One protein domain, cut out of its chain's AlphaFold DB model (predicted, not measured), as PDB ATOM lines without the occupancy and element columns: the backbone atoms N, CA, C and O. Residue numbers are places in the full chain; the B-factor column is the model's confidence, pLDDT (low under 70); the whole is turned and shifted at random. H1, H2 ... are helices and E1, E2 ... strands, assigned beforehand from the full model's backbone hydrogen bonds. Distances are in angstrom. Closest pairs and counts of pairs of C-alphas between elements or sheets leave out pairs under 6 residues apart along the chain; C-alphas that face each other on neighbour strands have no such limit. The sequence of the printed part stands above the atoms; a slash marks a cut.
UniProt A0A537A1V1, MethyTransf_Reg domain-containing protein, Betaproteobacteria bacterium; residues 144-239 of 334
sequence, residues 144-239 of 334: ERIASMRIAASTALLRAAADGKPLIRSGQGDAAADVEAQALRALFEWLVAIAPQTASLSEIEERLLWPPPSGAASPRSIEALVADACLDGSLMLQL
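What this domain is: This is residues 144 to 239 of the 334 residues of the protein "MethyTransf_Reg domain-containing protein" of Betaproteobacteria bacterium (UniProt A0A537A1V1). One long helix, H3, makes a base, and over one side of it sit H4, H5 and a small two-stranded ribbon, E1 with E2. The short H1 packs on H4 and H5 at the side far from H3, while H2 packs on residues 188 to 192 of H3. The 96 printed residues, 144 to 239, hold five named helices and two named strands in the order H1 E1 H2 H3 H4 H5 E2; the sheet, E1 - E2, is antiparallel and the class is mostly helix. The whole is compact and rounded, with a radius of gyration of the C-alphas of 12.8 A and spans of 35 by 31 by 21 A.

How they stand to each other: Begin at H1, residues 144 to 148, which touches H5, residues 222 to 231; their closest C-alphas are Glu 144 and Glu 223, 6.2 A apart. H1 only just touches H4, residues 201 to 208, with 3 pairs of C-alphas within 8 A, the closest being Ala 147 and Leu 201 at 5.5 A. Next find E1, residues 150 to 153, antiparallel to E2, residues 235 to 238, at 148 degrees; look for N 150 and O 238 at 2.7 A and N 236 and O 152 at 2.8 A. Residues 150 to 151 of E1 also pair antiparallel with residues 199 to 200. H2, residues 155 to 162, is about perpendicular, at 89 degrees, to H3, residues 175 to 194, and touches residues 188 to 192 of it alone, closest at the C-alphas of Leu 158 and Val 192, 6.0 A. H3 touches H4 with residues 183 to 187 alone, the closest C-alphas, Ala 183 and Leu 208, being 6.5 A apart. H3 and H5 are close but not clearly touching, with the closest C-alphas, Leu 184 and Leu 225, 7.4 A apart. In H2, H3, H4 and H5 every O i to N i+4 pair is within hydrogen-bond range; in H1 0 of 1 is, but 2 of 2 O i to N i+3 pairs are.

Where its parts are: Find C-alpha 144 at (69.866, 2.511, 125.916), where H1 begins its 8.5 A. E1 then covers 10.5 A and H2 10.4 A. H3 runs 28.7 A from C-alpha 175 at (64.194, -9.062, 104.660) to C-alpha 194. H4 spans 10.5 A, H5 14.2 A and E2 10.3 A, ending at C-alpha 238, (81.274, 10.703, 122.835).

The domain as a whole: The two C-alphas farthest apart are those of Gly 173 and Leu 239, at 35.9 A. The printed part has no cut, and its long links are residues 163 to 174 and 209 to 221. Look there for pLDDT under 70, at residues 169 to 173 and 213 to 217.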
ATOM      1  N   GLU A 144      70.716   1.392 125.502       92.00
ATOM      2  CA  GLU A 144      69.866   2.511 125.916       92.00
ATOM      3  C   GLU A 144      70.660   3.756 126.366       92.00
ATOM      4  O   GLU A 144      70.181   4.884 126.262       92.00
ATOM      5  N   ARG A 145      71.913   3.594 126.820       92.44
ATOM      6  CA  ARG A 145      72.778   4.721 127.207       92.44
ATOM      7  C   ARG A 145      73.302   5.531 126.023       92.44
ATOM      8  O   ARG A 145      73.804   6.628 126.243       92.44
ATOM      9  N   ILE A 146      73.184   5.040 124.791       94.69
ATOM     10  CA  ILE A 146      73.582   5.782 123.584       94.69
ATOM     11  C   ILE A 146      72.748   7.058 123.423       94.69
ATOM     12  O   ILE A 146      73.259   8.045 122.898       94.69
ATOM     13  N   ALA A 147      71.520   7.089 123.950       94.06
ATOM     14  CA  ALA A 147      70.652   8.264 123.910       94.06
ATOM     15  C   ALA A 147      71.280   9.522 124.548       94.06
ATOM     16  O   ALA A 147      70.958  10.638 124.145       94.06
ATOM     17  N   SER A 148      72.199   9.366 125.511       94.69
ATOM     18  CA  SER A 148      72.915  10.486 126.145       94.69
ATOM     19  C   SER A 148      74.263  10.813 125.492       94.69
ATOM     20  O   SER A 148      74.995  11.674 125.981       94.69
ATOM     21  N   MET A 149      74.609  10.132 124.399       96.00
ATOM     22  CA  MET A 149      75.891  10.255 123.717       96.00
ATOM     23  C   MET A 149      75.734  10.892 122.338       96.00
ATOM     24  O   MET A 149      74.647  11.032 121.778       96.00
ATOM     25  N   ARG A 150      76.870  11.282 121.775       96.44
ATOM     26  CA  ARG A 150      77.017  11.725 120.398       96.44
ATOM     27  C   ARG A 150      77.736  10.664 119.592       96.44
ATOM     28  O   ARG A 150      78.661  10.026 120.093       96.44
ATOM     29  N   ILE A 151      77.328  10.514 118.343       96.88
ATOM     30  CA  ILE A 151      77.791   9.471 117.437       96.88
ATOM     31  C   ILE A 151      78.553  10.113 116.280       96.88
ATOM     32  O   ILE A 151      78.092  11.089 115.687       96.88
ATOM     33  N   ALA A 152      79.731   9.577 115.970       95.94
ATOM     34  CA  ALA A 152      80.572  10.005 114.855       95.94
ATOM     35  C   ALA A 152      81.061   8.813 114.030       95.94
ATOM     36  O   ALA A 152      81.171   7.692 114.531       95.94
ATOM     37  N   ALA A 153      81.414   9.073 112.772       95.31
ATOM     38  CA  ALA A 153      82.175   8.129 111.966       95.31
ATOM     39  C   ALA A 153      83.592   7.960 112.540       95.31
ATOM     40  O   ALA A 153      84.263   8.944 112.847       95.31
ATOM     41  N   SER A 154      84.061   6.717 112.664       92.75
ATOM     42  CA  SER A 154      85.460   6.436 113.009       92.75
ATOM     43  C   SER A 154      86.413   6.800 111.865       92.75
ATOM     44  O   SER A 154      86.025   6.835 110.695       92.75
ATOM     45  N   THR A 155      87.706   6.938 112.167       90.12
ATOM     46  CA  THR A 155      88.759   7.068 111.144       90.12
ATOM     47  C   THR A 155      88.747   5.909 110.146       90.12
ATOM     48  O   THR A 155      89.042   6.096 108.966       90.12
ATOM     49  N   ALA A 156      88.435   4.695 110.614       89.69
ATOM     50  CA  ALA A 156      88.382   3.505 109.774       89.69
ATOM     51  C   ALA A 156      87.241   3.601 108.753       89.69
ATOM     52  O   ALA A 156      87.459   3.318 107.574       89.69
ATOM     53  N   LEU A 157      86.066   4.065 109.187       93.56
ATOM     54  CA  LEU A 157      84.918   4.290 108.313       93.56
ATOM     55  C   LEU A 157      85.188   5.414 107.306       93.56
ATOM     56  O   LEU A 157      84.950   5.235 106.114       93.56
ATOM     57  N   LEU A 158      85.758   6.537 107.758       93.00
ATOM     58  CA  LEU A 158      86.130   7.651 106.879       93.00
ATOM     59  C   LEU A 158      87.134   7.220 105.802       93.00
ATOM     60  O   LEU A 158      86.972   7.565 104.632       93.00
ATOM     61  N   ARG A 159      88.140   6.416 106.170       90.56
ATOM     62  CA  ARG A 159      89.105   5.859 105.212       90.56
ATOM     63  C   ARG A 159      88.442   4.897 104.231       90.56
ATOM     64  O   ARG A 159      88.724   4.968 103.042       90.56
ATOM     65  N   ALA A 160      87.567   4.013 104.710       91.75
ATOM     66  CA  ALA A 160      86.846   3.089 103.839       91.75
ATOM     67  C   ALA A 160      86.011   3.841 102.790       91.75
ATOM     68  O   ALA A 160      86.065   3.490 101.614       91.75
ATOM     69  N   ALA A 161      85.321   4.908 103.198       93.44
ATOM     70  CA  ALA A 161      84.564   5.759 102.287       93.44
ATOM     71  C   ALA A 161      85.460   6.488 101.275       93.44
ATOM     72  O   ALA A 161      85.148   6.499 100.086       93.44
ATOM     73  N   ALA A 162      86.590   7.049 101.719       89.81
ATOM     74  CA  ALA A 162      87.549   7.718 100.837       89.81
ATOM     75  C   ALA A 162      88.161   6.767  99.792       89.81
ATOM     76  O   ALA A 162      88.379   7.165  98.651       89.81
ATOM     77  N   ASP A 163      88.379   5.503 100.165       92.19
ATOM     78  CA  ASP A 163      88.886   4.451  99.277       92.19
ATOM     79  C   ASP A 163      87.796   3.859  98.352       92.19
ATOM     80  O   ASP A 163      88.078   2.927  97.598       92.19
ATOM     81  N   GLY A 164      86.542   4.321  98.442       91.19
ATOM     82  CA  GLY A 164      85.413   3.762  97.688       91.19
ATOM     83  C   GLY A 164      85.059   2.319  98.071       91.19
ATOM     84  O   GLY A 164      84.446   1.595  97.287       91.19
ATOM     85  N   LYS A 165      85.465   1.867  99.264       89.81
ATOM     86  CA  LYS A 165      85.184   0.514  99.756       89.81
ATOM     87  C   LYS A 165      83.735   0.409 100.237       89.81
ATOM     88  O   LYS A 165      83.180   1.386 100.741       89.81
ATOM     89  N   PRO A 166      83.114  -0.782 100.145       86.06
ATOM     90  CA  PRO A 166      81.780  -0.988 100.691       86.06
ATOM     91  C   PRO A 166      81.780  -0.733 102.203       86.06
ATOM     92  O   PRO A 166      82.570  -1.325 102.939       86.06
ATOM     93  N   LEU A 167      80.883   0.146 102.662       86.19
ATOM     94  CA  LEU A 167      80.778   0.532 104.076       86.19
ATOM     95  C   LEU A 167      80.112  -0.552 104.937       86.19
ATOM     96  O   LEU A 167      80.287  -0.573 106.150       86.19
ATOM     97  N   ILE A 168      79.364  -1.458 104.304       82.75
ATOM     98  CA  ILE A 168      78.671  -2.584 104.935       82.75
ATOM     99  C   ILE A 168      78.890  -3.836 104.095       82.75
ATOM    100  O   ILE A 168      78.963  -3.769 102.866       82.75
ATOM    101  N   ARG A 169      78.992  -4.985 104.765       67.00
ATOM    102  CA  ARG A 169      78.994  -6.299 104.115       67.00
ATOM    103  C   ARG A 169      77.555  -6.656 103.744       67.00
ATOM    104  O   ARG A 169      76.692  -6.610 104.611       67.00
ATOM    105  N   SER A 170      77.300  -6.989 102.481       55.44
ATOM    106  CA  SER A 170      75.967  -7.383 102.002       55.44
ATOM    107  C   SER A 170      75.363  -8.493 102.874       55.44
ATOM    108  O   SER A 170      76.049  -9.477 103.162       55.44
ATOM    109  N   GLY A 171      74.104  -8.314 103.288       56.22
ATOM    110  CA  GLY A 171      73.354  -9.275 104.097       56.22
ATOM    111  C   GLY A 171      73.064 -10.583 103.355       56.22
ATOM    112  O   GLY A 171      73.119 -10.648 102.126       56.22
ATOM    113  N   GLN A 172      72.772 -11.643 104.111       52.06
ATOM    114  CA  GLN A 172      72.404 -12.961 103.582       52.06
ATOM    115  C   GLN A 172      70.886 -13.073 103.327       52.06
ATOM    116  O   GLN A 172      70.244 -13.961 103.871       52.06
ATOM    117  N   GLY A 173      70.308 -12.174 102.522       58.75
ATOM    118  CA  GLY A 173      68.981 -12.349 101.901       58.75
ATOM    119  C   GLY A 173      67.754 -12.498 102.819       58.75
ATOM    120  O   GLY A 173      66.740 -13.020 102.361       58.75
ATOM    121  N   ASP A 174      67.828 -12.077 104.085       73.69
ATOM    122  CA  ASP A 174      66.680 -11.982 105.000       73.69
ATOM    123  C   ASP A 174      66.143 -10.543 104.998       73.69
ATOM    124  O   ASP A 174      66.898  -9.601 105.234       73.69
ATOM    125  N   ALA A 175      64.836 -10.370 104.775       72.88
ATOM    126  CA  ALA A 175      64.194  -9.062 104.660       72.88
ATOM    127  C   ALA A 175      64.406  -8.174 105.902       72.88
ATOM    128  O   ALA A 175      64.592  -6.966 105.766       72.88
ATOM    129  N   ALA A 176      64.420  -8.752 107.109       72.75
ATOM    130  CA  ALA A 176      64.693  -7.989 108.329       72.75
ATOM    131  C   ALA A 176      66.159  -7.523 108.393       72.75
ATOM    132  O   ALA A 176      66.440  -6.371 108.733       72.75
ATOM    133  N   ALA A 177      67.092  -8.398 108.010       78.62
ATOM    134  CA  ALA A 177      68.511  -8.067 107.923       78.62
ATOM    135  C   ALA A 177      68.794  -7.027 106.826       78.62
ATOM    136  O   ALA A 177      69.680  -6.189 106.994       78.62
ATOM    137  N   ASP A 178      68.027  -7.041 105.736       82.75
ATOM    138  CA  ASP A 178      68.137  -6.070 104.648       82.75
ATOM    139  C   ASP A 178      67.697  -4.668 105.092       82.75
ATOM    140  O   ASP A 178      68.391  -3.693 104.792       82.75
ATOM    141  N   VAL A 179      66.616  -4.554 105.877       85.12
ATOM    142  CA  VAL A 179      66.182  -3.276 106.479       85.12
ATOM    143  C   VAL A 179      67.269  -2.707 107.395       85.12
ATOM    144  O   VAL A 179      67.634  -1.536 107.281       85.12
ATOM    145  N   GLU A 180      67.835  -3.530 108.280       88.44
ATOM    146  CA  GLU A 180      68.905  -3.104 109.193       88.44
ATOM    147  C   GLU A 180      70.188  -2.716 108.446       88.44
ATOM    148  O   GLU A 180      70.818  -1.703 108.761       88.44
ATOM    149  N   ALA A 181      70.568  -3.485 107.422       87.81
ATOM    150  CA  ALA A 181      71.724  -3.188 106.585       87.81
ATOM    151  C   ALA A 181      71.530  -1.890 105.789       87.81
ATOM    152  O   ALA A 181      72.467  -1.096 105.667       87.81
ATOM    153  N   GLN A 182      70.323  -1.636 105.279       88.50
ATOM    154  CA  GLN A 182      69.992  -0.392 104.590       88.50
ATOM    155  C   GLN A 182      70.048   0.808 105.544       88.50
ATOM    156  O   GLN A 182      70.659   1.824 105.204       88.50
ATOM    157  N   ALA A 183      69.483   0.677 106.749       91.12
ATOM    158  CA  ALA A 183      69.521   1.717 107.775       91.12
ATOM    159  C   ALA A 183      70.961   2.052 108.191       91.12
ATOM    160  O   ALA A 183      71.354   3.220 108.195       91.12
ATOM    161  N   LEU A 184      71.790   1.037 108.459       93.12
ATOM    162  CA  LEU A 184      73.205   1.234 108.776       93.12
ATOM    163  C   LEU A 184      73.971   1.872 107.607       93.12
ATOM    164  O   LEU A 184      74.853   2.698 107.837       93.12
ATOM    165  N   ARG A 185      73.656   1.521 106.349       93.50
ATOM    166  CA  ARG A 185      74.334   2.099 105.176       93.50
ATOM    167  C   ARG A 185      74.023   3.585 105.072       93.50
ATOM    168  O   ARG A 185      74.951   4.382 104.954       93.50
ATOM    169  N   ALA A 186      72.745   3.946 105.174       94.44
ATOM    170  CA  ALA A 186      72.304   5.335 105.171       94.44
ATOM    171  C   ALA A 186      72.923   6.126 106.336       94.44
ATOM    172  O   ALA A 186      73.392   7.249 106.142       94.44
ATOM    173  N   LEU A 187      73.004   5.517 107.526       96.56
ATOM    174  CA  LEU A 187      73.680   6.097 108.685       96.56
ATOM    175  C   LEU A 187      75.163   6.366 108.404       96.56
ATOM    176  O   LEU A 187      75.650   7.464 108.666       96.56
ATOM    177  N   PHE A 188      75.889   5.385 107.866       97.19
ATOM    178  CA  PHE A 188      77.318   5.518 107.578       97.19
ATOM    179  C   PHE A 188      77.587   6.575 106.508       97.19
ATOM    180  O   PHE A 188      78.456   7.422 106.705       97.19
ATOM    181  N   GLU A 189      76.831   6.567 105.411       96.25
ATOM    182  CA  GLU A 189      76.943   7.569 104.347       96.25
ATOM    183  C   GLU A 189      76.686   8.983 104.886       96.25
ATOM    184  O   GLU A 189      77.443   9.913 104.593       96.25
ATOM    185  N   TRP A 190      75.675   9.146 105.744       97.56
ATOM    186  CA  TRP A 190      75.373  10.432 106.361       97.56
ATOM    187  C   TRP A 190      76.456  10.890 107.345       97.56
ATOM    188  O   TRP A 190      76.916  12.030 107.248       97.56
ATOM    189  N   LEU A 191      76.919  10.020 108.249       97.06
ATOM    190  CA  LEU A 191      77.974  10.358 109.212       97.06
ATOM    191  C   LEU A 191      79.308  10.680 108.528       97.06
ATOM    192  O   LEU A 191      80.024  11.572 108.978       97.06
ATOM    193  N   VAL A 192      79.624  10.010 107.417       95.81
ATOM    194  CA  VAL A 192      80.767  10.362 106.560       95.81
ATOM    195  C   VAL A 192      80.581  11.754 105.950       95.81
ATOM    196  O   VAL A 192      81.529  12.538 105.925       95.81
ATOM    197  N   ALA A 193      79.376  12.086 105.482       94.50
ATOM    198  CA  ALA A 193      79.094  13.377 104.856       94.50
ATOM    199  C   ALA A 193      79.182  14.556 105.838       94.50
ATOM    200  O   ALA A 193      79.640  15.633 105.453       94.50
ATOM    201  N   ILE A 194      78.768  14.366 107.095       94.00
ATOM    202  CA  ILE A 194      78.825  15.422 108.120       94.00
ATOM    203  C   ILE A 194      80.153  15.461 108.881       94.00
ATOM    204  O   ILE A 194      80.366  16.389 109.664       94.00
ATOM    205  N   ALA A 195      81.047  14.490 108.675       92.75
ATOM    206  CA  ALA A 195      82.331  14.428 109.359       92.75
ATOM    207  C   ALA A 195      83.115  15.751 109.220       92.75
ATOM    208  O   ALA A 195      83.147  16.353 108.142       92.75
ATOM    209  N   PRO A 196      83.755  16.235 110.298       92.38
ATOM    210  CA  PRO A 196      83.958  15.606 111.609       92.38
ATOM    211  C   PRO A 196      82.802  15.820 112.606       92.38
ATOM    212  O   PRO A 196      82.999  15.642 113.801       92.38
ATOM    213  N   GLN A 197      81.627  16.291 112.192       92.75
ATOM    214  CA  GLN A 197      80.535  16.548 113.133       92.75
ATOM    215  C   GLN A 197      79.942  15.247 113.690       92.75
ATOM    216  O   GLN A 197      80.089  14.167 113.124       92.75
ATOM    217  N   THR A 198      79.259  15.380 114.823       95.56
ATOM    218  CA  THR A 198      78.590  14.284 115.529       95.56
ATOM    219  C   THR A 198      77.073  14.444 115.457       95.56
ATOM    220  O   THR A 198      76.606  15.578 115.601       95.56
ATOM    221  N   ALA A 199      76.329  13.342 115.414       96.19
ATOM    222  CA  ALA A 199      74.870  13.320 115.549       96.19
ATOM    223  C   ALA A 199      74.424  12.852 116.949       96.19
ATOM    224  O   ALA A 199      75.175  12.155 117.633       96.19
ATOM    225  N   SER A 200      73.229  13.235 117.398       96.19
ATOM    226  CA  SER A 200      72.520  12.574 118.504       96.19
ATOM    227  C   SER A 200      71.708  11.381 117.999       96.19
ATOM    228  O   SER A 200      71.460  11.239 116.802       96.19
ATOM    229  N   LEU A 201      71.251  10.533 118.925       95.88
ATOM    230  CA  LEU A 201      70.348   9.431 118.590       95.88
ATOM    231  C   LEU A 201      69.039   9.929 117.953       95.88
ATOM    232  O   LEU A 201      68.626   9.398 116.931       95.88
ATOM    233  N   SER A 202      68.455  11.003 118.490       95.44
ATOM    234  CA  SER A 202      67.218  11.595 117.961       95.44
ATOM    235  C   SER A 202      67.360  12.092 116.517       95.44
ATOM    236  O   SER A 202      66.462  11.900 115.705       95.44
ATOM    237  N   GLU A 203      68.501  12.702 116.173       96.81
ATOM    238  CA  GLU A 203      68.785  13.144 114.802       96.81
ATOM    239  C   GLU A 203      68.930  11.940 113.856       96.81
ATOM    240  O   GLU A 203      68.526  12.014 112.699       96.81
ATOM    241  N   ILE A 204      69.486  10.819 114.336       96.56
ATOM    242  CA  ILE A 204      69.578   9.568 113.569       96.56
ATOM    243  C   ILE A 204      68.185   8.980 113.327       96.56
ATOM    244  O   ILE A 204      67.883   8.610 112.195       96.56
ATOM    245  N   GLU A 205      67.345   8.899 114.357       94.69
ATOM    246  CA  GLU A 205      65.980   8.377 114.243       94.69
ATOM    247  C   GLU A 205      65.157   9.179 113.239       94.69
ATOM    248  O   GLU A 205      64.570   8.602 112.324       94.69
ATOM    249  N   GLU A 206      65.184  10.508 113.344       94.88
ATOM    250  CA  GLU A 206      64.514  11.400 112.398       94.88
ATOM    251  C   GLU A 206      65.054  11.208 110.975       94.88
ATOM    252  O   GLU A 206      64.289  11.067 110.018       94.88
ATOM    253  N   ARG A 207      66.383  11.145 110.821       94.00
ATOM    254  CA  ARG A 207      67.032  11.028 109.511       94.00
ATOM    255  C   ARG A 207      66.736   9.704 108.815       94.00
ATOM    256  O   ARG A 207      66.621   9.685 107.589       94.00
ATOM    257  N   LEU A 208      66.674   8.617 109.578       91.75
ATOM    258  CA  LEU A 208      66.420   7.268 109.077       91.75
ATOM    259  C   LEU A 208      64.929   6.917 109.041       91.75
ATOM    260  O   LEU A 208      64.594   5.844 108.544       91.75
ATOM    261  N   LEU A 209      64.056   7.800 109.543       90.38
ATOM    262  CA  LEU A 209      62.634   7.529 109.764       90.38
ATOM    263  C   LEU A 209      62.443   6.260 110.609       90.38
ATOM    264  O   LEU A 209      61.742   5.340 110.199       90.38
ATOM    265  N   TRP A 210      63.130   6.186 111.754       86.81
ATOM    266  CA  TRP A 210      63.118   5.021 112.638       86.81
ATOM    267  C   TRP A 210      62.056   5.141 113.748       86.81
ATOM    268  O   TRP A 210      61.996   6.188 114.396       86.81
ATOM    269  N   PRO A 211      61.267   4.084 114.042       82.62
ATOM    270  CA  PRO A 211      61.203   2.799 113.340       82.62
ATOM    271  C   PRO A 211      60.628   2.949 111.920       82.62
ATOM    272  O   PRO A 211      59.788   3.823 111.700       82.62
ATOM    273  N   PRO A 212      61.060   2.106 110.960       78.75
ATOM    274  CA  PRO A 212      60.678   2.247 109.561       78.75
ATOM    275  C   PRO A 212      59.148   2.209 109.399       78.75
ATOM    276  O   PRO A 212      58.488   1.364 110.005       78.75
ATOM    277  N   PRO A 213      58.561   3.080 108.556       69.38
ATOM    278  CA  PRO A 213      57.107   3.205 108.414       69.38
ATOM    279  C   PRO A 213      56.434   1.985 107.755       69.38
ATOM    280  O   PRO A 213      55.208   1.894 107.724       69.38
ATOM    281  N   SER A 214      57.209   1.054 107.191       63.41
ATOM    282  CA  SER A 214      56.722  -0.160 106.524       63.41
ATOM    283  C   SER A 214      56.584  -1.311 107.523       63.41
ATOM    284  O   SER A 214      57.462  -1.496 108.356       63.41
ATOM    285  N   GLY A 215      55.553  -2.155 107.392       56.41
ATOM    286  CA  GLY A 215      55.286  -3.316 108.267       56.41
ATOM    287  C   GLY A 215      56.378  -4.403 108.358       56.41
ATOM    288  O   GLY A 215      56.141  -5.446 108.959       56.41
ATOM    289  N   ALA A 216      57.566  -4.175 107.790       61.47
ATOM    290  CA  ALA A 216      58.785  -4.921 108.075       61.47
ATOM    291  C   ALA A 216      59.427  -4.349 109.351       61.47
ATOM    292  O   ALA A 216      60.330  -3.514 109.300       61.47
ATOM    293  N   ALA A 217      58.921  -4.766 110.510       64.44
ATOM    294  CA  ALA A 217      59.529  -4.406 111.784       64.44
ATOM    295  C   ALA A 217      60.944  -5.002 111.856       64.44
ATOM    296  O   ALA A 217      61.111  -6.221 111.765       64.44
ATOM    297  N   SER A 218      61.965  -4.158 112.033       70.19
ATOM    298  CA  SER A 218      63.271  -4.663 112.456       70.19
ATOM    299  C   SER A 218      63.128  -5.251 113.864       70.19
ATOM    300  O   SER A 218      62.478  -4.647 114.722       70.19
ATOM    301  N   PRO A 219      63.729  -6.421 114.129       74.38
ATOM    302  CA  PRO A 219      63.702  -7.035 115.450       74.38
ATOM    303  C   PRO A 219      64.544  -6.276 116.487       74.38
ATOM    304  O   PRO A 219      64.454  -6.582 117.677       74.38
ATOM    305  N   ARG A 220      65.388  -5.321 116.072       86.62
ATOM    306  CA  ARG A 220      66.340  -4.619 116.943       86.62
ATOM    307  C   ARG A 220      66.033  -3.131 117.018       86.62
ATOM    308  O   ARG A 220      65.502  -2.554 116.084       86.62
ATOM    309  N   SER A 221      66.383  -2.497 118.133       90.88
ATOM    310  CA  SER A 221      66.296  -1.041 118.254       90.88
ATOM    311  C   SER A 221      67.462  -0.359 117.526       90.88
ATOM    312  O   SER A 221      68.506  -0.976 117.285       90.88
ATOM    313  N   ILE A 222      67.321   0.929 117.202       91.75
ATOM    314  CA  ILE A 222      68.395   1.695 116.559       91.75
ATOM    315  C   ILE A 222      69.630   1.801 117.464       91.75
ATOM    316  O   ILE A 222      70.758   1.733 116.981       91.75
ATOM    317  N   GLU A 223      69.450   1.868 118.784       94.56
ATOM    318  CA  GLU A 223      70.543   1.860 119.757       94.56
ATOM    319  C   GLU A 223      71.345   0.569 119.684       94.56
ATOM    320  O   GLU A 223      72.570   0.609 119.760       94.56
ATOM    321  N   ALA A 224      70.681  -0.577 119.510       92.69
ATOM    322  CA  ALA A 224      71.363  -1.855 119.355       92.69
ATOM    323  C   ALA A 224      72.206  -1.885 118.068       92.69
ATOM    324  O   ALA A 224      73.360  -2.316 118.105       92.69
ATOM    325  N   LEU A 225      71.678  -1.356 116.957       92.88
ATOM    326  CA  LEU A 225      72.418  -1.240 115.693       92.88
ATOM    327  C   LEU A 225      73.637  -0.314 115.824       92.88
ATOM    328  O   LEU A 225      74.734  -0.654 115.376       92.88
ATOM    329  N   VAL A 226      73.470   0.839 116.476       94.88
ATOM    330  CA  VAL A 226      74.564   1.787 116.732       94.88
ATOM    331  C   VAL A 226      75.599   1.179 117.680       94.88
ATOM    332  O   VAL A 226      76.797   1.291 117.412       94.88
ATOM    333  N   ALA A 227      75.171   0.506 118.752       93.00
ATOM    334  CA  ALA A 227      76.059  -0.185 119.685       93.00
ATOM    335  C   ALA A 227      76.919  -1.219 118.955       93.00
ATOM    336  O   ALA A 227      78.136  -1.251 119.141       93.00
ATOM    337  N   ASP A 228      76.309  -2.013 118.076       90.88
ATOM    338  CA  ASP A 228      77.025  -2.998 117.277       90.88
ATOM    339  C   ASP A 228      78.047  -2.358 116.344       90.88
ATOM    340  O   ASP A 228      79.204  -2.777 116.329       90.88
ATOM    341  N   ALA A 229      77.661  -1.298 115.636       92.69
ATOM    342  CA  ALA A 229      78.565  -0.572 114.754       92.69
ATOM    343  C   ALA A 229      79.729   0.104 115.511       92.69
ATOM    344  O   ALA A 229      80.831   0.228 114.971       92.69
ATOM    345  N   CYS A 230      79.519   0.515 116.766       92.00
ATOM    346  CA  CYS A 230      80.584   1.017 117.638       92.00
ATOM    347  C   CYS A 230      81.536  -0.103 118.065       92.00
ATOM    348  O   CYS A 230      82.756   0.059 118.037       92.00
ATOM    349  N   LEU A 231      80.988  -1.260 118.433       89.31
ATOM    350  CA  LEU A 231      81.778  -2.426 118.812       89.31
ATOM    351  C   LEU A 231      82.536  -3.031 117.622       89.31
ATOM    352  O   LEU A 231      83.599  -3.602 117.825       89.31
ATOM    353  N   ASP A 232      82.060  -2.869 116.389       88.69
ATOM    354  CA  ASP A 232      82.825  -3.212 115.181       88.69
ATOM    355  C   ASP A 232      83.906  -2.176 114.836       88.69
ATOM    356  O   ASP A 232      84.778  -2.425 114.002       88.69
ATOM    357  N   GLY A 233      83.897  -1.025 115.515       89.62
ATOM    358  CA  GLY A 233      84.837   0.068 115.299       89.62
ATOM    359  C   GLY A 233      84.508   0.942 114.089       89.62
ATOM    360  O   GLY A 233      85.364   1.718 113.675       89.62
ATOM    361  N   SER A 234      83.302   0.836 113.524       92.88
ATOM    362  CA  SER A 234      82.831   1.701 112.434       92.88
ATOM    363  C   SER A 234      82.409   3.073 112.951       92.88
ATOM    364  O   SER A 234      82.705   4.087 112.313       92.88
ATOM    365  N   LEU A 235      81.777   3.117 114.124       95.12
ATOM    366  CA  LEU A 235      81.318   4.342 114.779       95.12
ATOM    367  C   LEU A 235      82.074   4.609 116.084       95.12
ATOM    368  O   LEU A 235      82.645   3.703 116.690       95.12
ATOM    369  N   MET A 236      82.066   5.867 116.517       93.88
ATOM    370  CA  MET A 236      82.608   6.320 117.797       93.88
ATOM    371  C   MET A 236      81.519   7.005 118.619       93.88
ATOM    372  O   MET A 236      80.681   7.721 118.065       93.88
ATOM    373  N   LEU A 237      81.575   6.825 119.940       93.88
ATOM    374  CA  LEU A 237      80.677   7.466 120.899       93.88
ATOM    375  C   LEU A 237      81.427   8.520 121.710       93.88
ATOM    376  O   LEU A 237      82.559   8.298 122.145       93.88
ATOM    377  N   GLN A 238      80.776   9.650 121.957       92.44
ATOM    378  CA  GLN A 238      81.274  10.703 122.835       92.44
ATOM    379  C   GLN A 238      80.193  11.174 123.795       92.44
ATOM    380  O   GLN A 238      79.047  11.348 123.408       92.44
ATOM    381  N   LEU A 239      80.564  11.462 125.039       92.88
ATOM    382  CA  LEU A 239      79.629  12.043 126.009       92.88
ATOM    383  C   LEU A 239      79.315  13.516 125.715       92.88
ATOM    384  O   LEU A 239      78.242  14.005 126.046       92.88
TER     385      LEU A 239